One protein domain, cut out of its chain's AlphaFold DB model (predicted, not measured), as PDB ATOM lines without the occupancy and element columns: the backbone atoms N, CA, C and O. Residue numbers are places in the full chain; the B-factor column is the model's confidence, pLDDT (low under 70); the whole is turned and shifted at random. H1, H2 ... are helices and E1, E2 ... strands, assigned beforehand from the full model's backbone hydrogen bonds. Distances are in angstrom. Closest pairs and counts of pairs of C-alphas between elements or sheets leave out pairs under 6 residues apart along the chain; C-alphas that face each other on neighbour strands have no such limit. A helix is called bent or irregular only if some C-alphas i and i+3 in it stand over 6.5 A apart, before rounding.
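Overview. This is residues 143 to 326 of the 614 residues of an uncharacterized protein of Dehalococcoidia bacterium (UniProt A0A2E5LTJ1). A strongly twisted sheet of five parallel strands makes one end, with H3 over one face and H6 and the end of the long helix H5 over the other. H5 runs out far beyond the sheet and, side by side with H4 and H1, makes a long helical arm. The printed part has 184 residues, with six named helices and five named strands, in the order H1 H2 E1 E2 H3 E3 H4 H5 E4 H6 E5; the sheet's order is E3 E2 E1 E4 E5. The class is mixed, helices and strands; the whole is compact by its radius of gyration of the C-alphas, 18.0 A, yet elongated, spanning 60 by 33 by 28 A.

Along the chain. The strands are E1, residues 169 to 173, 13.2 A long; E2, 199 to 203; E3, 224 to 227; E4, 299 to 303; and E5, 323 to 326, ending with C-alpha 326 at (123.662, 85.172, 132.211). The helices are H1, residues 143 to 154, 16.7 A long, from C-alpha 143 at (110.475, 112.377, 120.747); H2, 159 to 162, irregular, with C-alphas 159 and 162 7.4 A apart; H3, 212 to 220; H4, 247 to 265, 25.5 A; H5, 271 to 297, 39.7 A; and H6, 312 to 319. H4 has a kink of 28 degrees near residue 256, and H5 one of 28 degrees near residue 287.

Arrangement. E1 pairs with E4 through N 171 and O 301, 2.9 A, and with E2 through N 202 and O 172, 2.8 A. E3 pairs with E2 through N 226 and O 201, 2.8 A, and E5 with E4 through N 302 and O 323, 2.8 A. H3 is over E3, at a height over the sheet of 8.2 A; H5 and H6 are on the opposite face. Two right-handed strand-helix-strand units, parallel neighbour strands with a helix between, are E2, H3, E3 and E4, H6, E5. H5 is the hub: its residues 283 to 295 touch H6, with C-alphas of Glu 291 and Ala 316 closest at 4.2 A. H4 and H5 form a helical hairpin, closest at C-alphas of Ser 264 and Lys 274, 4.8 A. H1 touches H5 at a shallow tilt of 12 degrees, the same way, closest at C-alphas of Val 146 and Val 285, 6.5 A. H2 and H5 are near each other. In H1, H3 and H6 every O i to N i+4 pair is within hydrogen-bond range; H4 has 14 of 15, H5 21 of 23, and H2 is too short for one.

Size, cuts and confidence. The C-alphas of Ser 220 and Asn 268, the two farthest apart, are 60.6 A apart. The printed part has no cut. The links E1 to E2 and E3 to H4 are long. Mean pLDDT of the printed part is 91.0, with residue 181 under 70.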
ATOM      1  N   ILE A 143     111.316 112.421 121.952       86.19
ATOM      2  CA  ILE A 143     110.475 112.377 120.747       86.19
ATOM      3  C   ILE A 143     111.324 112.062 119.511       86.19
ATOM      4  O   ILE A 143     110.986 111.155 118.754       86.19
ATOM      5  N   LEU A 144     112.454 112.742 119.318       89.94
ATOM      6  CA  LEU A 144     113.349 112.504 118.185       89.94
ATOM      7  C   LEU A 144     113.894 111.068 118.179       89.94
ATOM      8  O   LEU A 144     113.949 110.433 117.125       89.94
ATOM      9  N   HIS A 145     114.256 110.527 119.345       87.75
ATOM     10  CA  HIS A 145     114.688 109.140 119.489       87.75
ATOM     11  C   HIS A 145     113.579 108.166 119.079       87.75
ATOM     12  O   HIS A 145     113.829 107.256 118.285       87.75
ATOM     13  N   VAL A 146     112.357 108.381 119.581       89.00
ATOM     14  CA  VAL A 146     111.167 107.593 119.234       89.00
ATOM     15  C   VAL A 146     110.931 107.638 117.726       89.00
ATOM     16  O   VAL A 146     110.848 106.588 117.093       89.00
ATOM     17  N   MET A 147     110.923 108.829 117.125       89.88
ATOM     18  CA  MET A 147     110.725 109.012 115.685       89.88
ATOM     19  C   MET A 147     111.804 108.301 114.864       89.88
ATOM     20  O   MET A 147     111.482 107.553 113.940       89.88
ATOM     21  N   ARG A 148     113.083 108.438 115.236       90.88
ATOM     22  CA  ARG A 148     114.188 107.732 114.568       90.88
ATOM     23  C   ARG A 148     114.007 106.214 114.630       90.88
ATOM     24  O   ARG A 148     114.246 105.518 113.642       90.88
ATOM     25  N   LYS A 149     113.579 105.690 115.781       88.94
ATOM     26  CA  LYS A 149     113.326 104.257 115.964       88.94
ATOM     27  C   LYS A 149     112.115 103.785 115.159       88.94
ATOM     28  O   LYS A 149     112.226 102.754 114.505       88.94
ATOM     29  N   LEU A 150     111.033 104.562 115.098       86.12
ATOM     30  CA  LEU A 150     109.855 104.264 114.274       86.12
ATOM     31  C   LEU A 150     110.192 104.167 112.787       86.12
ATOM     32  O   LEU A 150     109.811 103.195 112.133       86.12
ATOM     33  N   VAL A 151     110.966 105.121 112.263       87.19
ATOM     34  CA  VAL A 151     111.473 105.061 110.882       87.19
ATOM     35  C   VAL A 151     112.278 103.774 110.678       87.19
ATOM     36  O   VAL A 151     112.076 103.044 109.705       87.19
ATOM     37  N   SER A 152     113.113 103.412 111.657       85.25
ATOM     38  CA  SER A 152     113.836 102.138 111.663       85.25
ATOM     39  C   SER A 152     112.965 100.895 111.919       85.25
ATOM     40  O   SER A 152     113.489  99.789 111.959       85.25
ATOM     41  N   TRP A 153     111.651 100.986 112.078       84.19
ATOM     42  CA  TRP A 153     110.778  99.799 112.130       84.19
ATOM     43  C   TRP A 153     109.986  99.598 110.849       84.19
ATOM     44  O   TRP A 153     109.615  98.469 110.529       84.19
ATOM     45  N   ILE A 154     109.743 100.688 110.118       85.25
ATOM     46  CA  ILE A 154     108.944 100.695 108.890       85.25
ATOM     47  C   ILE A 154     109.772 100.259 107.677       85.25
ATOM     48  O   ILE A 154     109.202  99.732 106.721       85.25
ATOM     49  N   TRP A 155     111.097 100.435 107.726       85.06
ATOM     50  CA  TRP A 155     111.999 100.013 106.651       85.06
ATOM     51  C   TRP A 155     111.767  98.540 106.248       85.06
ATOM     52  O   TRP A 155     111.484  97.710 107.122       85.06
ATOM     53  N   PRO A 156     111.939  98.195 104.959       82.44
ATOM     54  CA  PRO A 156     111.825  96.824 104.478       82.44
ATOM     55  C   PRO A 156     112.650  95.815 105.286       82.44
ATOM     56  O   PRO A 156     113.731  96.127 105.797       82.44
ATOM     57  N   SER A 157     112.128  94.589 105.376       82.44
ATOM     58  CA  SER A 157     112.873  93.460 105.938       82.44
ATOM     59  C   SER A 157     114.110  93.174 105.086       82.44
ATOM     60  O   SER A 157     114.119  93.457 103.888       82.44
ATOM     61  N   SER A 158     115.133  92.561 105.678       81.88
ATOM     62  CA  SER A 158     116.208  91.961 104.884       81.88
ATOM     63  C   SER A 158     115.635  90.856 103.988       81.88
ATOM     64  O   SER A 158     114.700  90.159 104.387       81.88
ATOM     65  N   THR A 159     116.219  90.631 102.811       76.31
ATOM     66  CA  THR A 159     115.828  89.532 101.901       76.31
ATOM     67  C   THR A 159     115.853  88.162 102.590       76.31
ATOM     68  O   THR A 159     115.024  87.304 102.310       76.31
ATOM     69  N   ASN A 160     116.735  87.984 103.575       75.88
ATOM     70  CA  ASN A 160     116.870  86.749 104.348       75.88
ATOM     71  C   ASN A 160     115.848  86.587 105.491       75.88
ATOM     72  O   ASN A 160     115.881  85.595 106.211       75.88
ATOM     73  N   ALA A 161     114.912  87.525 105.677       70.56
ATOM     74  CA  ALA A 161     114.045  87.549 106.856       70.56
ATOM     75  C   ALA A 161     113.005  86.409 106.939       70.56
ATOM     76  O   ALA A 161     112.391  86.206 107.990       70.56
ATOM     77  N   ASN A 162     112.780  85.690 105.837       73.38
ATOM     78  CA  ASN A 162     111.832  84.574 105.740       73.38
ATOM     79  C   ASN A 162     112.515  83.198 105.700       73.38
ATOM     80  O   ASN A 162     111.822  82.204 105.544       73.38
ATOM     81  N   LYS A 163     113.848  83.135 105.832       76.81
ATOM     82  CA  LYS A 163     114.612  81.884 105.707       76.81
ATOM     83  C   LYS A 163     114.663  81.030 106.975       76.81
ATOM     84  O   LYS A 163     115.096  79.892 106.902       76.81
ATOM     85  N   PHE A 164     114.264  81.571 108.124       80.19
ATOM     86  CA  PHE A 164     114.334  80.843 109.388       80.19
ATOM     87  C   PHE A 164     112.959  80.302 109.751       80.19
ATOM     88  O   PHE A 164     112.009  81.074 109.913       80.19
ATOM     89  N   GLU A 165     112.870  78.981 109.864       76.38
ATOM     90  CA  GLU A 165     111.714  78.322 110.458       76.38
ATOM     91  C   GLU A 165     111.577  78.752 111.921       76.38
ATOM     92  O   GLU A 165     112.569  78.916 112.638       76.38
ATOM     93  N   GLN A 166     110.334  78.952 112.362       71.50
ATOM     94  CA  GLN A 166     110.025  79.212 113.764       71.50
ATOM     95  C   GLN A 166     110.161  77.907 114.554       71.50
ATOM     96  O   GLN A 166     109.176  77.255 114.880       71.50
ATOM     97  N   SER A 167     111.402  77.519 114.822       81.31
ATOM     98  CA  SER A 167     111.752  76.416 115.713       81.31
ATOM     99  C   SER A 167     112.191  76.964 117.066       81.31
ATOM    100  O   SER A 167     112.885  77.982 117.100       81.31
ATOM    101  N   ASN A 168     111.891  76.243 118.146       91.62
ATOM    102  CA  ASN A 168     112.444  76.479 119.481       91.62
ATOM    103  C   ASN A 168     113.980  76.503 119.412       91.62
ATOM    104  O   ASN A 168     114.624  75.457 119.280       91.62
ATOM    105  N   SER A 169     114.576  77.688 119.456       96.19
ATOM    106  CA  SER A 169     116.004  77.907 119.230       96.19
ATOM    107  C   SER A 169     116.652  78.640 120.399       96.19
ATOM    108  O   SER A 169     115.983  79.244 121.243       96.19
ATOM    109  N   VAL A 170     117.978  78.566 120.450       97.75
ATOM    110  CA  VAL A 170     118.796  79.178 121.492       97.75
ATOM    111  C   VAL A 170     119.713  80.208 120.849       97.75
ATOM    112  O   VAL A 170     120.555  79.884 120.012       97.75
ATOM    113  N   GLY A 171     119.526  81.467 121.230       97.75
ATOM    114  CA  GLY A 171     120.400  82.559 120.833       97.75
ATOM    115  C   GLY A 171     121.658  82.578 121.691       97.75
ATOM    116  O   GLY A 171     121.579  82.372 122.902       97.75
ATOM    117  N   VAL A 172     122.799  82.887 121.084       97.81
ATOM    118  CA  VAL A 172     124.073  83.109 121.777       97.81
ATOM    119  C   VAL A 172     124.742  84.322 121.158       97.81
ATOM    120  O   VAL A 172     124.981  84.333 119.954       97.81
ATOM    121  N   THR A 173     125.009  85.361 121.944       97.06
ATOM    122  CA  THR A 173     125.721  86.537 121.432       97.06
ATOM    123  C   THR A 173     127.188  86.211 121.166       97.06
ATOM    124  O   THR A 173     127.853  85.631 122.017       97.06
ATOM    125  N   ALA A 174     127.688  86.646 120.014       96.31
ATOM    126  CA  ALA A 174     129.086  86.550 119.635       96.31
ATOM    127  C   ALA A 174     129.937  87.554 120.431       96.31
ATOM    128  O   ALA A 174     129.735  88.769 120.326       96.31
ATOM    129  N   CYS A 175     130.864  87.055 121.248       94.06
ATOM    130  CA  CYS A 175     131.703  87.868 122.122       94.06
ATOM    131  C   CYS A 175     133.176  87.464 122.053       94.06
ATOM    132  O   CYS A 175     134.012  88.336 121.817       94.06
ATOM    133  N   TRP A 176     133.468  86.180 122.235       90.56
ATOM    134  CA  TRP A 176     134.829  85.642 122.270       90.56
ATOM    135  C   TRP A 176     135.157  84.732 121.091       90.56
ATOM    136  O   TRP A 176     136.320  84.585 120.722       90.56
ATOM    137  N   GLY A 177     134.130  84.187 120.438       92.12
ATOM    138  CA  GLY A 177     134.286  83.265 119.326       92.12
ATOM    139  C   GLY A 177     133.810  81.856 119.659       92.12
ATOM    140  O   GLY A 177     133.164  81.598 120.675       92.12
ATOM    141  N   LEU A 178     134.112  80.943 118.738       90.44
ATOM    142  CA  LEU A 178     133.706  79.533 118.772       90.44
ATOM    143  C   LEU A 178     134.909  78.592 118.891       90.44
ATOM    144  O   LEU A 178     134.808  77.417 118.511       90.44
ATOM    145  N   ASP A 179     136.060  79.128 119.287       80.06
ATOM    146  CA  ASP A 179     137.284  78.353 119.415       80.06
ATOM    147  C   ASP A 179     137.226  77.485 120.671       80.06
ATOM    148  O   ASP A 179     136.759  77.944 121.707       80.06
ATOM    149  N   GLY A 180     137.628  76.221 120.553       70.94
ATOM    150  CA  GLY A 180     137.656  75.307 121.700       70.94
ATOM    151  C   GLY A 180     138.836  75.595 122.623       70.94
ATOM    152  O   GLY A 180     138.715  75.428 123.828       70.94
ATOM    153  N   ASP A 181     139.928  76.098 122.047       65.00
ATOM    154  CA  ASP A 181     141.203  76.305 122.735       65.00
ATOM    155  C   ASP A 181     141.336  77.727 123.315       65.00
ATOM    156  O   ASP A 181     142.422  78.137 123.717       65.00
ATOM    157  N   LYS A 182     140.254  78.522 123.298       70.81
ATOM    158  CA  LYS A 182     140.176  79.908 123.803       70.81
ATOM    159  C   LYS A 182     138.858  80.143 124.534       70.81
ATOM    160  O   LYS A 182     137.997  79.271 124.575       70.81
ATOM    161  N   GLU A 183     138.683  81.355 125.069       76.56
ATOM    162  CA  GLU A 183     137.381  81.834 125.542       76.56
ATOM    163  C   GLU A 183     136.290  81.518 124.496       76.56
ATOM    164  O   GLU A 183     136.364  81.934 123.337       76.56
ATOM    165  N   ASN A 184     135.283  80.751 124.912       88.69
ATOM    166  CA  ASN A 184     134.276  80.184 124.023       88.69
ATOM    167  C   ASN A 184     132.877  80.649 124.433       88.69
ATOM    168  O   ASN A 184     132.418  80.371 125.540       88.69
ATOM    169  N   ASP A 185     132.148  81.291 123.517       94.00
ATOM    170  CA  ASP A 185     130.770  81.744 123.766       94.00
ATOM    171  C   ASP A 185     129.795  80.584 124.064       94.00
ATOM    172  O   ASP A 185     128.710  80.791 124.616       94.00
ATOM    173  N   LEU A 186     130.185  79.360 123.693       94.44
ATOM    174  CA  LEU A 186     129.423  78.118 123.796       94.44
ATOM    175  C   LEU A 186     130.013  77.126 124.810       94.44
ATOM    176  O   LEU A 186     129.763  75.930 124.691       94.44
ATOM    177  N   PHE A 187     130.775  77.579 125.806       93.50
ATOM    178  CA  PHE A 187     131.399  76.686 126.795       93.50
ATOM    179  C   PHE A 187     130.409  75.711 127.473       93.50
ATOM    180  O   PHE A 187     130.721  74.548 127.690       93.50
ATOM    181  N   TRP A 188     129.166  76.135 127.725       95.00
ATOM    182  CA  TRP A 188     128.103  75.299 128.308       95.00
ATOM    183  C   TRP A 188     127.418  74.356 127.306       95.00
ATOM    184  O   TRP A 188     126.737  73.407 127.697       95.00
ATOM    185  N   TRP A 189     127.535  74.616 126.004       94.75
ATOM    186  CA  TRP A 189     126.679  74.005 124.987       94.75
ATOM    187  C   TRP A 189     126.890  72.498 124.840       94.75
ATOM    188  O   TRP A 189     125.914  71.756 124.698       94.75
ATOM    189  N   GLN A 190     128.132  72.027 124.947       92.81
ATOM    190  CA  GLN A 190     128.467  70.603 124.840       92.81
ATOM    191  C   GLN A 190     127.741  69.725 125.878       92.81
ATOM    192  O   GLN A 190     127.527  68.538 125.649       92.81
ATOM    193  N   HIS A 191     127.273  70.318 126.980       95.44
ATOM    194  CA  HIS A 191     126.553  69.625 128.052       95.44
ATOM    195  C   HIS A 191     125.024  69.702 127.919       95.44
ATOM    196  O   HIS A 191     124.287  69.210 128.776       95.44
ATOM    197  N   THR A 192     124.522  70.311 126.841       94.75
ATOM    198  CA  THR A 192     123.080  70.500 126.635       94.75
ATOM    199  C   THR A 192     122.399  69.346 125.907       94.75
ATOM    200  O   THR A 192     121.196  69.146 126.062       94.75
ATOM    201  N   GLY A 193     123.131  68.607 125.073       92.44
ATOM    202  CA  GLY A 193     122.599  67.496 124.280       92.44
ATOM    203  C   GLY A 193     121.567  67.861 123.200       92.44
ATOM    204  O   GLY A 193     121.047  66.951 122.559       92.44
ATOM    205  N   PHE A 194     121.242  69.141 122.968       92.19
ATOM    206  CA  PHE A 194     120.333  69.523 121.881       92.19
ATOM    207  C   PHE A 194     121.082  69.764 120.560       92.19
ATOM    208  O   PHE A 194     122.244  70.163 120.547       92.19
ATOM    209  N   ASN A 195     120.393  69.545 119.432       93.31
ATOM    210  CA  ASN A 195     120.980  69.638 118.092       93.31
ATOM    211  C   ASN A 195     121.507  71.054 117.779       93.31
ATOM    212  O   ASN A 195     120.827  72.058 118.008       93.31
ATOM    213  N   ASN A 196     122.705  71.112 117.200       93.75
ATOM    214  CA  ASN A 196     123.436  72.313 116.797       93.75
ATOM    215  C   ASN A 196     122.598  73.241 115.904       93.75
ATOM    216  O   ASN A 196     122.698  74.463 116.012       93.75
ATOM    217  N   ASN A 197     121.708  72.672 115.080       93.81
ATOM    218  CA  ASN A 197     120.810  73.425 114.203       93.81
ATOM    219  C   ASN A 197     119.793  74.303 114.956       93.81
ATOM    220  O   ASN A 197     119.115  75.122 114.332       93.81
ATOM    221  N   ARG A 198     119.685  74.173 116.286       95.00
ATOM    222  CA  ARG A 198     118.891  75.047 117.162       95.00
ATOM    223  C   ARG A 198     119.661  76.278 117.631       95.00
ATOM    224  O   ARG A 198     119.038  77.200 118.150       95.00
ATOM    225  N   LEU A 199     120.982  76.331 117.459       96.88
ATOM    226  CA  LEU A 199     121.783  77.485 117.854       96.88
ATOM    227  C   LEU A 199     121.686  78.619 116.827       96.88
ATOM    228  O   LEU A 199     121.714  78.413 115.607       96.88
ATOM    229  N   ARG A 200     121.586  79.842 117.344       97.25
ATOM    230  CA  ARG A 200     121.642  81.096 116.586       97.25
ATOM    231  C   ARG A 200     122.774  81.942 117.163       97.25
ATOM    232  O   ARG A 200     122.636  82.475 118.260       97.25
ATOM    233  N   TYR A 201     123.882  82.062 116.442       97.56
ATOM    234  CA  TYR A 201     125.047  82.835 116.870       97.56
ATOM    235  C   TYR A 201     124.910  84.290 116.406       97.56
ATOM    236  O   TYR A 201     124.945  84.577 115.207       97.56
ATOM    237  N   LEU A 202     124.646  85.196 117.349       97.62
ATOM    238  CA  LEU A 202     124.160  86.549 117.095       97.62
ATOM    239  C   LEU A 202     125.282  87.588 117.190       97.62
ATOM    240  O   LEU A 202     125.803  87.853 118.269       97.62
ATOM    241  N   PHE A 203     125.587  88.253 116.079       96.62
ATOM    242  CA  PHE A 203     126.496  89.396 116.018       96.62
ATOM    243  C   PHE A 203     125.718  90.704 116.223       96.62
ATOM    244  O   PHE A 203     124.955  91.149 115.353       96.62
ATOM    245  N   ASP A 204     125.897  91.334 117.381       94.62
ATOM    246  CA  ASP A 204     125.272  92.615 117.743       94.62
ATOM    247  C   ASP A 204     126.283  93.727 118.090       94.62
ATOM    248  O   ASP A 204     125.919  94.912 118.128       94.62
ATOM    249  N   ARG A 205     127.553  93.351 118.251       93.62
ATOM    250  CA  ARG A 205     128.695  94.180 118.635       93.62
ATOM    251  C   ARG A 205     129.402  94.817 117.448       93.62
ATOM    252  O   ARG A 205     129.728  94.165 116.466       93.62
ATOM    253  N   SER A 206     129.701  96.110 117.544       91.44
ATOM    254  CA  SER A 206     130.513  96.781 116.518       91.44
ATOM    255  C   SER A 206     132.001  96.456 116.619       91.44
ATOM    256  O   SER A 206     132.712  96.634 115.640       91.44
ATOM    257  N   ASP A 207     132.472  96.032 117.788       90.88
ATOM    258  CA  ASP A 207     133.863  95.664 118.057       90.88
ATOM    259  C   ASP A 207     134.148  94.169 117.833       90.88
ATOM    260  O   ASP A 207     135.307  93.786 117.739       90.88
ATOM    261  N   PHE A 208     133.108  93.342 117.685       93.00
ATOM    262  CA  PHE A 208     133.223  91.930 117.320       93.00
ATOM    263  C   PHE A 208     132.262  91.615 116.169       93.00
ATOM    264  O   PHE A 208     131.078  91.341 116.369       93.00
ATOM    265  N   GLN A 209     132.768  91.747 114.945       95.69
ATOM    266  CA  GLN A 209     131.989  91.627 113.714       95.69
ATOM    267  C   GLN A 209     132.234  90.264 113.041       95.69
ATOM    268  O   GLN A 209     133.307  89.687 113.210       95.69
ATOM    269  N   PRO A 210     131.273  89.737 112.262       96.44
ATOM    270  CA  PRO A 210     131.445  88.477 111.553       96.44
ATOM    271  C   PRO A 210     132.489  88.616 110.435       96.44
ATOM    272  O   PRO A 210     132.413  89.534 109.611       96.44
ATOM    273  N   SER A 211     133.412  87.661 110.383       96.25
ATOM    274  CA  SER A 211     134.322  87.419 109.262       96.25
ATOM    275  C   SER A 211     133.856  86.172 108.506       96.25
ATOM    276  O   SER A 211     133.056  85.394 109.033       96.25
ATOM    277  N   ASN A 212     134.338  85.961 107.276       96.25
ATOM    278  CA  ASN A 212     134.034  84.719 106.549       96.25
ATOM    279  C   ASN A 212     134.465  83.496 107.369       96.25
ATOM    280  O   ASN A 212     133.673  82.588 107.568       96.25
ATOM    281  N   GLU A 213     135.663  83.542 107.957       95.25
ATOM    282  CA  GLU A 213     136.192  82.454 108.780       95.25
ATOM    283  C   GLU A 213     135.301  82.130 109.989       95.25
ATOM    284  O   GLU A 213     135.005  80.963 110.244       95.25
ATOM    285  N   SER A 214     134.842  83.141 110.741       94.38
ATOM    286  CA  SER A 214     134.020  82.888 111.930       94.38
ATOM    287  C   SER A 214     132.631  82.357 111.577       94.38
ATOM    288  O   SER A 214     132.086  81.527 112.308       94.38
ATOM    289  N   VAL A 215     132.074  82.782 110.439       96.06
ATOM    290  CA  VAL A 215     130.804  82.269 109.912       96.06
ATOM    291  C   VAL A 215     130.960  80.850 109.368       96.06
ATOM    292  O   VAL A 215     130.157  79.989 109.720       96.06
ATOM    293  N   ASP A 216     132.000  80.568 108.584       95.94
ATOM    294  CA  ASP A 216     132.273  79.233 108.040       95.94
ATOM    295  C   ASP A 216     132.515  78.219 109.164       95.94
ATOM    296  O   ASP A 216     131.988  77.107 109.127       95.94
ATOM    297  N   ARG A 217     133.212  78.633 110.229       95.12
ATOM    298  CA  ARG A 217     133.411  77.831 111.445       95.12
ATOM    299  C   ARG A 217     132.101  77.549 112.188       95.12
ATOM    300  O   ARG A 217     131.916  76.466 112.742       95.12
ATOM    301  N   ALA A 218     131.177  78.509 112.230       95.75
ATOM    302  CA  ALA A 218     129.850  78.274 112.794       95.75
ATOM    303  C   ALA A 218     129.060  77.281 111.926       95.75
ATOM    304  O   ALA A 218     128.497  76.316 112.447       95.75
ATOM    305  N   ILE A 219     129.084  77.463 110.602       96.19
ATOM    306  CA  ILE A 219     128.419  76.588 109.629       96.19
ATOM    307  C   ILE A 219     128.956  75.158 109.713       96.19
ATOM    308  O   ILE A 219     128.158  74.222 109.747       96.19
ATOM    309  N   SER A 220     130.274  74.964 109.825       95.75
ATOM    310  CA  SER A 220     130.879  73.631 109.965       95.75
ATOM    311  C   SER A 220     130.445  72.918 111.246       95.75
ATOM    312  O   SER A 220     130.454  71.692 111.304       95.75
ATOM    313  N   LYS A 221     130.031  73.674 112.272       94.88
ATOM    314  CA  LYS A 221     129.435  73.154 113.509       94.88
ATOM    315  C   LYS A 221     127.908  73.022 113.428       94.88
ATOM    316  O   LYS A 221     127.295  72.653 114.421       94.88
ATOM    317  N   GLY A 222     127.272  73.313 112.292       95.50
ATOM    318  CA  GLY A 222     125.811  73.299 112.138       95.50
ATOM    319  C   GLY A 222     125.100  74.476 112.815       95.50
ATOM    320  O   GLY A 222     123.899  74.407 113.068       95.50
ATOM    321  N   ILE A 223     125.829  75.549 113.129       96.19
ATOM    322  CA  ILE A 223     125.332  76.727 113.843       96.19
ATOM    323  C   ILE A 223     124.987  77.824 112.839       96.19
ATOM    324  O   ILE A 223     125.746  78.130 111.923       96.19
ATOM    325  N   THR A 224     123.836  78.466 113.033       96.38
ATOM    326  CA  THR A 224     123.401  79.567 112.166       96.38
ATOM    327  C   THR A 224     123.922  80.907 112.683       96.38
ATOM    328  O   THR A 224     123.490  81.368 113.739       96.38
ATOM    329  N   SER A 225     124.791  81.571 111.921       96.81
ATOM    330  CA  SER A 225     125.266  82.931 112.210       96.81
ATOM    331  C   SER A 225     124.299  84.009 111.726       96.81
ATOM    332  O   SER A 225     123.783  83.941 110.610       96.81
ATOM    333  N   ILE A 226     124.063  85.031 112.552       96.56
ATOM    334  CA  ILE A 226     123.095  86.099 112.282       96.56
ATOM    335  C   ILE A 226     123.629  87.435 112.789       96.56
ATOM    336  O   ILE A 226     123.912  87.574 113.971       96.56
ATOM    337  N   ALA A 227     123.681  88.461 111.942       96.00
ATOM    338  CA  ALA A 227     123.937  89.826 112.396       96.00
ATOM    339  C   ALA A 227     122.611  90.554 112.662       96.00
ATOM    340  O   ALA A 227     121.833  90.796 111.741       96.00
ATOM    341  N   VAL A 228     122.354  90.932 113.916       93.62
ATOM    342  CA  VAL A 228     121.108  91.617 114.340       93.62
ATOM    343  C   VAL A 228     121.252  93.145 114.360       93.62
ATOM    344  O   VAL A 228     120.266  93.898 114.357       93.62
ATOM    345  N   ASN A 229     122.496  93.632 114.327       90.81
ATOM    346  CA  ASN A 229     122.839  95.046 114.263       90.81
ATOM    347  C   ASN A 229     123.489  95.375 112.912       90.81
ATOM    348  O   ASN A 229     124.515  94.817 112.539       90.81
ATOM    349  N   HIS A 230     122.921  96.344 112.187       90.00
ATOM    350  CA  HIS A 230     123.439  96.763 110.882       90.00
ATOM    351  C   HIS A 230     124.895  97.252 110.949       90.00
ATOM    352  O   HIS A 230     125.649  97.084 109.993       90.00
ATOM    353  N   LYS A 231     125.295  97.866 112.070       90.56
ATOM    354  CA  LYS A 231     126.672  98.329 112.286       90.56
ATOM    355  C   LYS A 231     127.643  97.197 112.637       90.56
ATOM    356  O   LYS A 231     128.839  97.429 112.601       90.56
ATOM    357  N   ALA A 232     127.129  96.013 112.963       89.75
ATOM    358  CA  ALA A 232     127.889  94.833 113.370       89.75
ATOM    359  C   ALA A 232     127.925  93.752 112.277       89.75
ATOM    360  O   ALA A 232     128.156  92.589 112.568       89.75
ATOM    361  N   ARG A 233     127.613  94.094 111.019       91.38
ATOM    362  CA  ARG A 233     127.465  93.102 109.940       91.38
ATOM    363  C   ARG A 233     128.782  92.615 109.329       91.38
ATOM    364  O   ARG A 233     128.717  91.709 108.507       91.38
ATOM    365  N   GLY A 234     129.912  93.232 109.686       93.75
ATOM    366  CA  GLY A 234     131.242  92.825 109.228       93.75
ATOM    367  C   GLY A 234     131.370  92.683 107.719       93.75
ATOM    368  O   GLY A 234     130.708  93.391 106.943       93.75
ATOM    369  N   ASP A 235     132.205  91.724 107.334       94.69
ATOM    370  CA  ASP A 235     132.475  91.372 105.940       94.69
ATOM    371  C   ASP A 235     131.316  90.564 105.341       94.69
ATOM    372  O   ASP A 235     130.979  90.693 104.161       94.69
ATOM    373  N   VAL A 236     130.613  89.799 106.180       94.81
ATOM    374  CA  VAL A 236     129.569  88.861 105.755       94.81
ATOM    375  C   VAL A 236     128.189  89.518 105.752       94.81
ATOM    376  O   VAL A 236     127.259  89.111 106.445       94.81
ATOM    377  N   ARG A 237     127.994  90.546 104.921       93.25
ATOM    378  CA  ARG A 237     126.733  91.325 104.884       93.25
ATOM    379  C   ARG A 237     125.471  90.480 104.669       93.25
ATOM    380  O   ARG A 237     124.385  90.908 105.062       93.25
ATOM    381  N   ALA A 238     125.605  89.306 104.051       93.69
ATOM    382  CA  ALA A 238     124.508  88.379 103.801       93.69
ATOM    383  C   ALA A 238     123.847  87.857 105.089       93.69
ATOM    384  O   ALA A 238     122.647  87.595 105.072       93.69
ATOM    385  N   ILE A 239     124.558  87.763 106.218       94.12
ATOM    386  CA  ILE A 239     123.961  87.260 107.469       94.12
ATOM    387  C   ILE A 239     123.158  88.325 108.227       94.12
ATOM    388  O   ILE A 239     122.597  88.038 109.286       94.12
ATOM    389  N   TYR A 240     123.094  89.563 107.719       94.50
ATOM    390  CA  TYR A 240     122.293  90.612 108.337       94.50
ATOM    391  C   TYR A 240     120.806  90.261 108.292       94.50
ATOM    392  O   TYR A 240     120.202  90.116 107.223       94.50
ATOM    393  N   TYR A 241     120.211  90.171 109.476       92.69
ATOM    394  CA  TYR A 241     118.821  89.818 109.663       92.69
ATOM    395  C   TYR A 241     118.031  90.980 110.231       92.69
ATOM    396  O   TYR A 241     118.387  91.599 111.233       92.69
ATOM    397  N   ARG A 242     116.897  91.250 109.590       91.25
ATOM    398  CA  ARG A 242     115.923  92.211 110.076       91.25
ATOM    399  C   ARG A 242     114.527  91.824 109.638       91.25
ATOM    400  O   ARG A 242     114.214  91.846 108.449       91.25
ATOM    401  N   LYS A 243     113.659  91.569 110.614       90.38
ATOM    402  CA  LYS A 243     112.221  91.404 110.396       90.38
ATOM    403  C   LYS A 243     111.521  92.754 110.555       90.38
ATOM    404  O   LYS A 243     111.677  93.418 111.579       90.38
ATOM    405  N   ARG A 244     110.721  93.155 109.565       88.94
ATOM    406  CA  ARG A 244     109.833  94.320 109.684       88.94
ATOM    407  C   ARG A 244     108.821  94.100 110.811       88.94
ATOM    408  O   ARG A 244     108.267  93.005 110.963       88.94
ATOM    409  N   VAL A 245     108.553  95.154 111.578       86.81
ATOM    410  CA  VAL A 245     107.498  95.147 112.596       86.81
ATOM    411  C   VAL A 245     106.158  95.441 111.905       86.81
ATOM    412  O   VAL A 245     106.056  96.444 111.194       86.81
ATOM    413  N   PRO A 246     105.119  94.597 112.064       88.50
ATOM    414  CA  PRO A 246     103.807  94.865 111.481       88.50
ATOM    415  C   PRO A 246     103.228  96.195 111.977       88.50
ATOM    416  O   PRO A 246     103.268  96.474 113.175       88.50
ATOM    417  N   ILE A 247     102.620  96.984 111.083       88.94
ATOM    418  CA  ILE A 247     102.054  98.307 111.419       88.94
ATOM    419  C   ILE A 247     101.063  98.207 112.585       88.94
ATOM    420  O   ILE A 247     101.115  99.024 113.497       88.94
ATOM    421  N   LYS A 248     100.226  97.159 112.624       89.88
ATOM    422  CA  LYS A 248      99.296  96.905 113.737       89.88
ATOM    423  C   LYS A 248     100.010  96.835 115.094       89.88
ATOM    424  O   LYS A 248      99.546  97.443 116.054       89.88
ATOM    425  N   GLN A 249     101.151  96.143 115.167       86.25
ATOM    426  CA  GLN A 249     101.952  96.068 116.393       86.25
ATOM    427  C   GLN A 249     102.596  97.421 116.717       86.25
ATOM    428  O   GLN A 249     102.580  97.832 117.874       86.25
ATOM    429  N   ILE A 250     103.101  98.143 115.708       87.62
ATOM    430  CA  ILE A 250     103.641  99.501 115.894       87.62
ATOM    431  C   ILE A 250     102.571 100.411 116.508       87.62
ATOM    432  O   ILE A 250     102.837 101.037 117.526       87.62
ATOM    433  N   VAL A 251     101.354 100.437 115.957       89.38
ATOM    434  CA  VAL A 251     100.239 101.267 116.447       89.38
ATOM    435  C   VAL A 251      99.840 100.891 117.876       89.38
ATOM    436  O   VAL A 251      99.738 101.767 118.733       89.38
ATOM    437  N   GLN A 252      99.675  99.596 118.167       88.00
ATOM    438  CA  GLN A 252      99.344  99.125 119.516       88.00
ATOM    439  C   GLN A 252     100.378  99.598 120.545       88.00
ATOM    440  O   GLN A 252     100.027 100.097 121.611       88.00
ATOM    441  N   ARG A 253     101.665  99.492 120.220       86.50
ATOM    442  CA  ARG A 253     102.754  99.868 121.128       86.50
ATOM    443  C   ARG A 253     102.939 101.381 121.209       86.50
ATOM    444  O   ARG A 253     103.166 101.908 122.296       86.50
ATOM    445  N   LEU A 254     102.743 102.084 120.096       86.88
ATOM    446  CA  LEU A 254     102.685 103.537 120.064       86.88
ATOM    447  C   LEU A 254     101.569 104.079 120.944       86.88
ATOM    448  O   LEU A 254     101.780 105.101 121.570       86.88
ATOM    449  N   SER A 255     100.426 103.401 121.071       91.19
ATOM    450  CA  SER A 255      99.372 103.861 121.984       91.19
ATOM    451  C   SER A 255      99.831 103.896 123.450       91.19
ATOM    452  O   SER A 255      99.433 104.779 124.204       91.19
ATOM    453  N   VAL A 256     100.695 102.963 123.871       90.62
ATOM    454  CA  VAL A 256     101.309 102.979 125.208       90.62
ATOM    455  C   VAL A 256     102.304 104.133 125.300       90.62
ATOM    456  O   VAL A 256     102.197 104.953 126.205       90.62
ATOM    457  N   VAL A 257     103.214 104.251 124.328       92.44
ATOM    458  CA  VAL A 257     104.226 105.322 124.285       92.44
ATOM    459  C   VAL A 257     103.581 106.711 124.271       92.44
ATOM    460  O   VAL A 257     103.997 107.577 125.030       92.44
ATOM    461  N   TRP A 258     102.535 106.917 123.470       92.31
ATOM    462  CA  TRP A 258     101.787 108.170 123.391       92.31
ATOM    463  C   TRP A 258     101.062 108.487 124.692       92.31
ATOM    464  O   TRP A 258     101.109 109.631 125.131       92.31
ATOM    465  N   ARG A 259     100.448 107.496 125.353       93.38
ATOM    466  CA  ARG A 259      99.841 107.704 126.678       93.38
ATOM    467  C   ARG A 259     100.876 108.149 127.709       93.38
ATOM    468  O   ARG A 259     100.619 109.102 128.439       93.38
ATOM    469  N   ILE A 260     102.044 107.503 127.741       93.50
ATOM    470  CA  ILE A 260     103.150 107.888 128.629       93.50
ATOM    471  C   ILE A 260     103.651 109.295 128.274       93.50
ATOM    472  O   ILE A 260     103.829 110.126 129.159       93.50
ATOM    473  N   LEU A 261     103.815 109.599 126.984       91.88
ATOM    474  CA  LEU A 261     104.304 110.893 126.516       91.88
ATOM    475  C   LEU A 261     103.336 112.033 126.858       91.88
ATOM    476  O   LEU A 261     103.774 113.046 127.395       91.88
ATOM    477  N   ILE A 262     102.032 111.865 126.616       91.94
ATOM    478  CA  ILE A 262     101.000 112.858 126.961       91.94
ATOM    479  C   ILE A 262     100.998 113.113 128.470       91.94
ATOM    480  O   ILE A 262     101.028 114.266 128.890       91.94
ATOM    481  N   ARG A 263     101.042 112.052 129.290       92.06
ATOM    482  CA  ARG A 263     101.156 112.186 130.749       92.06
ATOM    483  C   ARG A 263     102.434 112.925 131.146       92.06
ATOM    484  O   ARG A 263     102.371 113.848 131.944       92.06
ATOM    485  N   SER A 264     103.569 112.611 130.523       90.25
ATOM    486  CA  SER A 264     104.840 113.303 130.784       90.25
ATOM    487  C   SER A 264     104.842 114.785 130.373       90.25
ATOM    488  O   SER A 264     105.665 115.559 130.856       90.25
ATOM    489  N   LEU A 265     103.937 115.204 129.486       88.38
ATOM    490  CA  LEU A 265     103.766 116.603 129.084       88.38
ATOM    491  C   LEU A 265     102.764 117.360 129.966       88.38
ATOM    492  O   LEU A 265     102.717 118.587 129.900       88.38
ATOM    493  N   GLY A 266     101.997 116.656 130.801       90.44
ATOM    494  CA  GLY A 266     101.025 117.256 131.705       90.44
ATOM    495  C   GLY A 266     101.661 118.280 132.648       90.44
ATOM    496  O   GLY A 266     102.741 118.068 133.213       90.44
ATOM    497  N   THR A 267     100.969 119.400 132.846       82.44
ATOM    498  CA  THR A 267     101.388 120.459 133.778       82.44
ATOM    499  C   THR A 267     101.395 119.972 135.227       82.44
ATOM    500  O   THR A 267     102.245 120.396 135.998       82.44
ATOM    501  N   ASN A 268     100.520 119.019 135.564       90.75
ATOM    502  CA  ASN A 268     100.368 118.470 136.916       90.75
ATOM    503  C   ASN A 268     101.363 117.347 137.256       90.75
ATOM    504  O   ASN A 268     101.313 116.797 138.350       90.75
ATOM    505  N   THR A 269     102.238 116.960 136.327       87.25
ATOM    506  CA  THR A 269     103.239 115.914 136.564       87.25
ATOM    507  C   THR A 269     104.554 116.542 137.021       87.25
ATOM    508  O   THR A 269     105.112 117.401 136.330       87.25
ATOM    509  N   ASP A 270     105.063 116.092 138.166       87.88
ATOM    510  CA  ASP A 270     106.341 116.532 138.723       87.88
ATOM    511  C   ASP A 270     107.533 116.112 137.842       87.88
ATOM    512  O   ASP A 270     107.447 115.176 137.043       87.88
ATOM    513  N   SER A 271     108.656 116.826 137.959       82.00
ATOM    514  CA  SER A 271     109.856 116.597 137.139       82.00
ATOM    515  C   SER A 271     110.391 115.169 137.253       82.00
ATOM    516  O   SER A 271     110.722 114.561 136.237       82.00
ATOM    517  N   PHE A 272     110.396 114.609 138.462       82.38
ATOM    518  CA  PHE A 272     110.864 113.250 138.720       82.38
ATOM    519  C   PHE A 272     110.023 112.215 137.958       82.38
ATOM    520  O   PHE A 272     110.565 111.394 137.215       82.38
ATOM    521  N   SER A 273     108.692 112.314 138.029       88.44
ATOM    522  CA  SER A 273     107.801 111.439 137.255       88.44
ATOM    523  C   SER A 273     107.980 111.598 135.737       88.44
ATOM    524  O   SER A 273     107.914 110.613 134.993       88.44
ATOM    525  N   LYS A 274     108.238 112.821 135.246       88.06
ATOM    526  CA  LYS A 274     108.518 113.077 133.819       88.06
ATOM    527  C   LYS A 274     109.781 112.360 133.349       88.06
ATOM    528  O   LYS A 274     109.772 111.777 132.264       88.06
ATOM    529  N   ASP A 275     110.837 112.369 134.156       84.12
ATOM    530  CA  ASP A 275     112.115 111.746 133.810       84.12
ATOM    531  C   ASP A 275     112.019 110.219 133.776       84.12
ATOM    532  O   ASP A 275     112.459 109.605 132.800       84.12
ATOM    533  N   ILE A 276     111.328 109.607 134.746       89.50
ATOM    534  CA  ILE A 276     111.017 108.168 134.708       89.50
ATOM    535  C   ILE A 276     110.280 107.826 133.412       89.50
ATOM    536  O   ILE A 276     110.696 106.938 132.667       89.50
ATOM    537  N   MET A 277     109.208 108.558 133.100       93.50
ATOM    538  CA  MET A 277     108.400 108.308 131.906       93.50
ATOM    539  C   MET A 277     109.210 108.412 130.604       93.50
ATOM    540  O   MET A 277     109.006 107.613 129.690       93.50
ATOM    541  N   ARG A 278     110.171 109.340 130.511       88.88
ATOM    542  CA  ARG A 278     111.071 109.466 129.348       88.88
ATOM    543  C   ARG A 278     112.009 108.267 129.209       88.88
ATOM    544  O   ARG A 278     112.198 107.768 128.093       88.88
ATOM    545  N   THR A 279     112.570 107.793 130.318       90.00
ATOM    546  CA  THR A 279     113.402 106.582 130.332       90.00
ATOM    547  C   THR A 279     112.578 105.366 129.918       90.00
ATOM    548  O   THR A 279     112.986 104.640 129.015       90.00
ATOM    549  N   LEU A 280     111.362 105.213 130.452       93.44
ATOM    550  CA  LEU A 280     110.438 104.142 130.067       93.44
ATOM    551  C   LEU A 280     110.102 104.168 128.573       93.44
ATOM    552  O   LEU A 280     110.129 103.126 127.922       93.44
ATOM    553  N   ILE A 281     109.827 105.345 128.001       93.12
ATOM    554  CA  ILE A 281     109.603 105.485 126.555       93.12
ATOM    555  C   ILE A 281     110.818 104.967 125.775       93.12
ATOM    556  O   ILE A 281     110.655 104.193 124.830       93.12
ATOM    557  N   THR A 282     112.028 105.360 126.174       90.56
ATOM    558  CA  THR A 282     113.272 104.956 125.501       90.56
ATOM    559  C   THR A 282     113.503 103.447 125.587       90.56
ATOM    560  O   THR A 282     113.838 102.826 124.577       90.56
ATOM    561  N   GLU A 283     113.261 102.844 126.752       91.19
ATOM    562  CA  GLU A 283     113.369 101.400 127.001       91.19
ATOM    563  C   GLU A 283     112.341 100.590 126.193       91.19
ATOM    564  O   GLU A 283     112.684  99.644 125.473       91.19
ATOM    565  N   ILE A 284     111.066 100.995 126.236       91.88
ATOM    566  CA  ILE A 284     109.979 100.343 125.493       91.88
ATOM    567  C   ILE A 284     110.271 100.398 123.998       91.88
ATOM    568  O   ILE A 284     110.201  99.381 123.316       91.88
ATOM    569  N   VAL A 285     110.632 101.568 123.477       91.00
ATOM    570  CA  VAL A 285     110.950 101.725 122.057       91.00
ATOM    571  C   VAL A 285     112.199 100.921 121.691       91.00
ATOM    572  O   VAL A 285     112.198 100.198 120.697       91.00
ATOM    573  N   SER A 286     113.259 100.964 122.492       90.12
ATOM    574  CA  SER A 286     114.498 100.242 122.174       90.12
ATOM    575  C   SER A 286     114.314  98.723 122.134       90.12
ATOM    576  O   SER A 286     114.887  98.074 121.257       90.12
ATOM    577  N   SER A 287     113.470  98.165 123.006       92.94
ATOM    578  CA  SER A 287     113.213  96.721 123.066       92.94
ATOM    579  C   SER A 287     112.318  96.188 121.941       92.94
ATOM    580  O   SER A 287     112.500  95.046 121.533       92.94
ATOM    581  N   LEU A 288     111.403  96.987 121.378       90.44
ATOM    582  CA  LEU A 288     110.436  96.527 120.360       90.44
ATOM    583  C   LEU A 288     111.082  95.941 119.098       90.44
ATOM    584  O   LEU A 288     110.610  94.946 118.547       90.44
ATOM    585  N   TYR A 289     112.166  96.565 118.638       89.00
ATOM    586  CA  TYR A 289     112.910  96.090 117.471       89.00
ATOM    587  C   TYR A 289     113.534  94.710 117.711       89.00
ATOM    588  O   TYR A 289     113.523  93.855 116.826       89.00
ATOM    589  N   LEU A 290     114.079  94.505 118.910       93.69
ATOM    590  CA  LEU A 290     114.724  93.258 119.302       93.69
ATOM    591  C   LEU A 290     113.687  92.174 119.616       93.69
ATOM    592  O   LEU A 290     113.829  91.065 119.121       93.69
ATOM    593  N   GLU A 291     112.595  92.509 120.314       95.12
ATOM    594  CA  GLU A 291     111.454  91.615 120.582       95.12
ATOM    595  C   GLU A 291     110.975  90.955 119.289       95.12
ATOM    596  O   GLU A 291     110.804  89.736 119.224       95.12
ATOM    597  N   ARG A 292     110.790  91.753 118.227       92.19
ATOM    598  CA  ARG A 292     110.314  91.216 116.952       92.19
ATOM    599  C   ARG A 292     111.324  90.275 116.314       92.19
ATOM    600  O   ARG A 292     110.905  89.249 115.788       92.19
ATOM    601  N   GLN A 293     112.608  90.625 116.348       93.31
ATOM    602  CA  GLN A 293     113.664  89.773 115.811       93.31
ATOM    603  C   GLN A 293     113.761  88.459 116.577       93.31
ATOM    604  O   GLN A 293     113.704  87.407 115.952       93.31
ATOM    605  N   TYR A 294     113.824  88.508 117.906       96.12
ATOM    606  CA  TYR A 294     113.939  87.322 118.753       96.12
ATOM    607  C   TYR A 294     112.736  86.394 118.585       96.12
ATOM    608  O   TYR A 294     112.912  85.194 118.397       96.12
ATOM    609  N   ASN A 295     111.523  86.951 118.510       94.88
ATOM    610  CA  ASN A 295     110.320  86.183 118.188       94.88
ATOM    611  C   ASN A 295     110.413  85.543 116.789       94.88
ATOM    612  O   ASN A 295     110.153  84.359 116.613       94.88
ATOM    613  N   SER A 296     110.825  86.304 115.771       93.25
ATOM    614  CA  SER A 296     110.938  85.763 114.410       93.25
ATOM    615  C   SER A 296     112.064  84.747 114.221       93.25
ATOM    616  O   SER A 296     112.009  83.979 113.268       93.25
ATOM    617  N   LEU A 297     113.057  84.755 115.108       95.00
ATOM    618  CA  LEU A 297     114.113  83.751 115.169       95.00
ATOM    619  C   LEU A 297     113.698  82.517 115.981       95.00
ATOM    620  O   LEU A 297     114.418  81.530 115.939       95.00
ATOM    621  N   GLY A 298     112.559  82.560 116.685       95.62
ATOM    622  CA  GLY A 298     112.091  81.470 117.540       95.62
ATOM    623  C   GLY A 298     112.948  81.288 118.793       95.62
ATOM    624  O   GLY A 298     113.174  80.155 119.205       95.62
ATOM    625  N   LEU A 299     113.502  82.368 119.358       97.38
ATOM    626  CA  LEU A 299     114.379  82.262 120.529       97.38
ATOM    627  C   LEU A 299     113.564  81.946 121.793       97.38
ATOM    628  O   LEU A 299     112.834  82.808 122.290       97.38
ATOM    629  N   ASP A 300     113.742  80.744 122.340       97.50
ATOM    630  CA  ASP A 300     113.228  80.359 123.663       97.50
ATOM    631  C   ASP A 300     114.207  80.720 124.778       97.50
ATOM    632  O   ASP A 300     113.804  81.111 125.870       97.50
ATOM    633  N   ALA A 301     115.502  80.627 124.495       98.12
ATOM    634  CA  ALA A 301     116.569  81.008 125.404       98.12
ATOM    635  C   ALA A 301     117.555  81.930 124.692       98.12
ATOM    636  O   ALA A 301     117.812  81.782 123.495       98.12
ATOM    637  N   PHE A 302     118.124  82.873 125.435       98.00
ATOM    638  CA  PHE A 302     119.150  83.768 124.926       98.00
ATOM    639  C   PHE A 302     120.294  83.934 125.928       98.00
ATOM    640  O   PHE A 302     120.112  84.521 126.999       98.00
ATOM    641  N   TRP A 303     121.471  83.433 125.556       97.50
ATOM    642  CA  TRP A 303     122.730  83.643 126.261       97.50
ATOM    643  C   TRP A 303     123.395  84.933 125.786       97.50
ATOM    644  O   TRP A 303     123.657  85.097 124.593       97.50
ATOM    645  N   HIS A 304     123.682  85.856 126.706       95.38
ATOM    646  CA  HIS A 304     124.259  87.149 126.341       95.38
ATOM    647  C   HIS A 304     125.320  87.607 127.339       95.38
ATOM    648  O   HIS A 304     125.026  87.791 128.519       95.38
ATOM    649  N   TYR A 305     126.502  87.940 126.814       91.44
ATOM    650  CA  TYR A 305     127.723  88.289 127.551       91.44
ATOM    651  C   TYR A 305     127.649  89.515 128.486       91.44
ATOM    652  O   TYR A 305     128.528  89.706 129.314       91.44
ATOM    653  N   GLN A 306     126.649  90.394 128.350       89.75
ATOM    654  CA  GLN A 306     126.652  91.684 129.047       89.75
ATOM    655  C   GLN A 306     126.124  91.534 130.465       89.75
ATOM    656  O   GLN A 306     124.946  91.246 130.659       89.75
ATOM    657  N   GLU A 307     126.938  91.844 131.455       86.12
ATOM    658  CA  GLU A 307     126.508  91.784 132.852       86.12
ATOM    659  C   GLU A 307     126.046  93.117 133.395       86.12
ATOM    660  O   GLU A 307     125.405  93.117 134.430       86.12
ATOM    661  N   ALA A 308     126.319  94.231 132.708       86.38
ATOM    662  CA  ALA A 308     126.142  95.561 133.280       86.38
ATOM    663  C   ALA A 308     125.277  96.532 132.483       86.38
ATOM    664  O   ALA A 308     125.108  96.412 131.262       86.38
ATOM    665  N   GLY A 309     124.724  97.505 133.209       86.06
ATOM    666  CA  GLY A 309     123.900  98.589 132.684       86.06
ATOM    667  C   GLY A 309     122.446  98.194 132.389       86.06
ATOM    668  O   GLY A 309     122.009  97.088 132.725       86.06
ATOM    669  N   PRO A 310     121.675  99.092 131.748       87.00
ATOM    670  CA  PRO A 310     120.280  98.860 131.382       87.00
ATOM    671  C   PRO A 310     120.078  97.590 130.549       87.00
ATOM    672  O   PRO A 310     120.840  97.291 129.626       87.00
ATOM    673  N   ASP A 311     119.018  96.843 130.856       91.50
ATOM    674  CA  ASP A 311     118.778  95.507 130.321       91.50
ATOM    675  C   ASP A 311     117.631  95.469 129.297       91.50
ATOM    676  O   ASP A 311     116.590  94.819 129.470       91.50
ATOM    677  N   ILE A 312     117.825  96.188 128.186       93.75
ATOM    678  CA  ILE A 312     116.902  96.162 127.035       93.75
ATOM    679  C   ILE A 312     116.787  94.760 126.422       93.75
ATOM    680  O   ILE A 312     115.777  94.431 125.797       93.75
ATOM    681  N   ILE A 313     117.823  93.935 126.600       95.44
ATOM    682  CA  ILE A 313     117.913  92.584 126.054       95.44
ATOM    683  C   ILE A 313     116.942  91.659 126.774       95.44
ATOM    684  O   ILE A 313     116.129  91.014 126.110       95.44
ATOM    685  N   THR A 314     116.971  91.638 128.113       96.69
ATOM    686  CA  THR A 314     116.009  90.871 128.914       96.69
ATOM    687  C   THR A 314     114.588  91.312 128.600       96.69
ATOM    688  O   THR A 314     113.718  90.463 128.423       96.69
ATOM    689  N   THR A 315     114.354  92.618 128.435       96.31
ATOM    690  CA  THR A 315     113.024  93.130 128.071       96.31
ATOM    691  C   THR A 315     112.555  92.570 126.729       96.31
ATOM    692  O   THR A 315     111.420  92.111 126.600       96.31
ATOM    693  N   ALA A 316     113.424  92.596 125.720       96.88
ATOM    694  CA  ALA A 316     113.100  92.122 124.383       96.88
ATOM    695  C   ALA A 316     112.797  90.617 124.349       96.88
ATOM    696  O   ALA A 316     111.769  90.228 123.793       96.88
ATOM    697  N   ILE A 317     113.647  89.784 124.964       97.94
ATOM    698  CA  ILE A 317     113.453  88.324 124.977       97.94
ATOM    699  C   ILE A 317     112.275  87.910 125.867       97.94
ATOM    700  O   ILE A 317     111.511  87.016 125.510       97.94
ATOM    701  N   HIS A 318     112.042  88.623 126.976       97.62
ATOM    702  CA  HIS A 318     110.876  88.400 127.826       97.62
ATOM    703  C   HIS A 318     109.578  88.565 127.029       97.62
ATOM    704  O   HIS A 318     108.693  87.711 127.075       97.62
ATOM    705  N   LYS A 319     109.475  89.662 126.270       96.12
ATOM    706  CA  LYS A 319     108.290  89.978 125.464       96.12
ATOM    707  C   LYS A 319     108.152  89.092 124.229       96.12
ATOM    708  O   LYS A 319     107.037  88.936 123.737       96.12
ATOM    709  N   SER A 320     109.242  88.498 123.737       96.31
ATOM    710  CA  SER A 320     109.169  87.465 122.698       96.31
ATOM    711  C   SER A 320     108.760  86.092 123.239       96.31
ATOM    712  O   SER A 320     108.567  85.183 122.441       96.31
ATOM    713  N   GLY A 321     108.598  85.943 124.560       96.88
ATOM    714  CA  GLY A 321     108.179  84.701 125.214       96.88
ATOM    715  C   GLY A 321     109.325  83.796 125.672       96.88
ATOM    716  O   GLY A 321     109.052  82.761 126.275       96.88
ATOM    717  N   GLY A 322     110.577  84.194 125.438       97.62
ATOM    718  CA  GLY A 322     111.767  83.452 125.847       97.62
ATOM    719  C   GLY A 322     112.354  83.934 127.175       97.62
ATOM    720  O   GLY A 322     111.790  84.793 127.863       97.62
ATOM    721  N   ILE A 323     113.517  83.386 127.526       98.44
ATOM    722  CA  ILE A 323     114.311  83.766 128.698       98.44
ATOM    723  C   ILE A 323     115.684  84.285 128.301       98.44
ATOM    724  O   ILE A 323     116.264  83.895 127.292       98.44
ATOM    725  N   ARG A 324     116.237  85.130 129.164       98.00
ATOM    726  CA  ARG A 324     117.652  85.487 129.138       98.00
ATOM    727  C   ARG A 324     118.390  84.683 130.194       98.00
ATOM    728  O   ARG A 324     117.911  84.636 131.329       98.00
ATOM    729  N   LEU A 325     119.550  84.154 129.834       97.88
ATOM    730  CA  LEU A 325     120.511  83.577 130.762       97.88
ATOM    731  C   LEU A 325     121.765  84.455 130.813       97.88
ATOM    732  O   LEU A 325     122.157  85.059 129.808       97.88
ATOM    733  N   GLY A 326     122.365  84.541 131.994       95.31
ATOM    734  CA  GLY A 326     123.662  85.172 132.211       95.31
ATOM    735  C   GLY A 326     124.461  84.406 133.257       95.31
ATOM    736  O   GLY A 326     123.890  83.660 134.050       95.31
TER     737      GLY A 326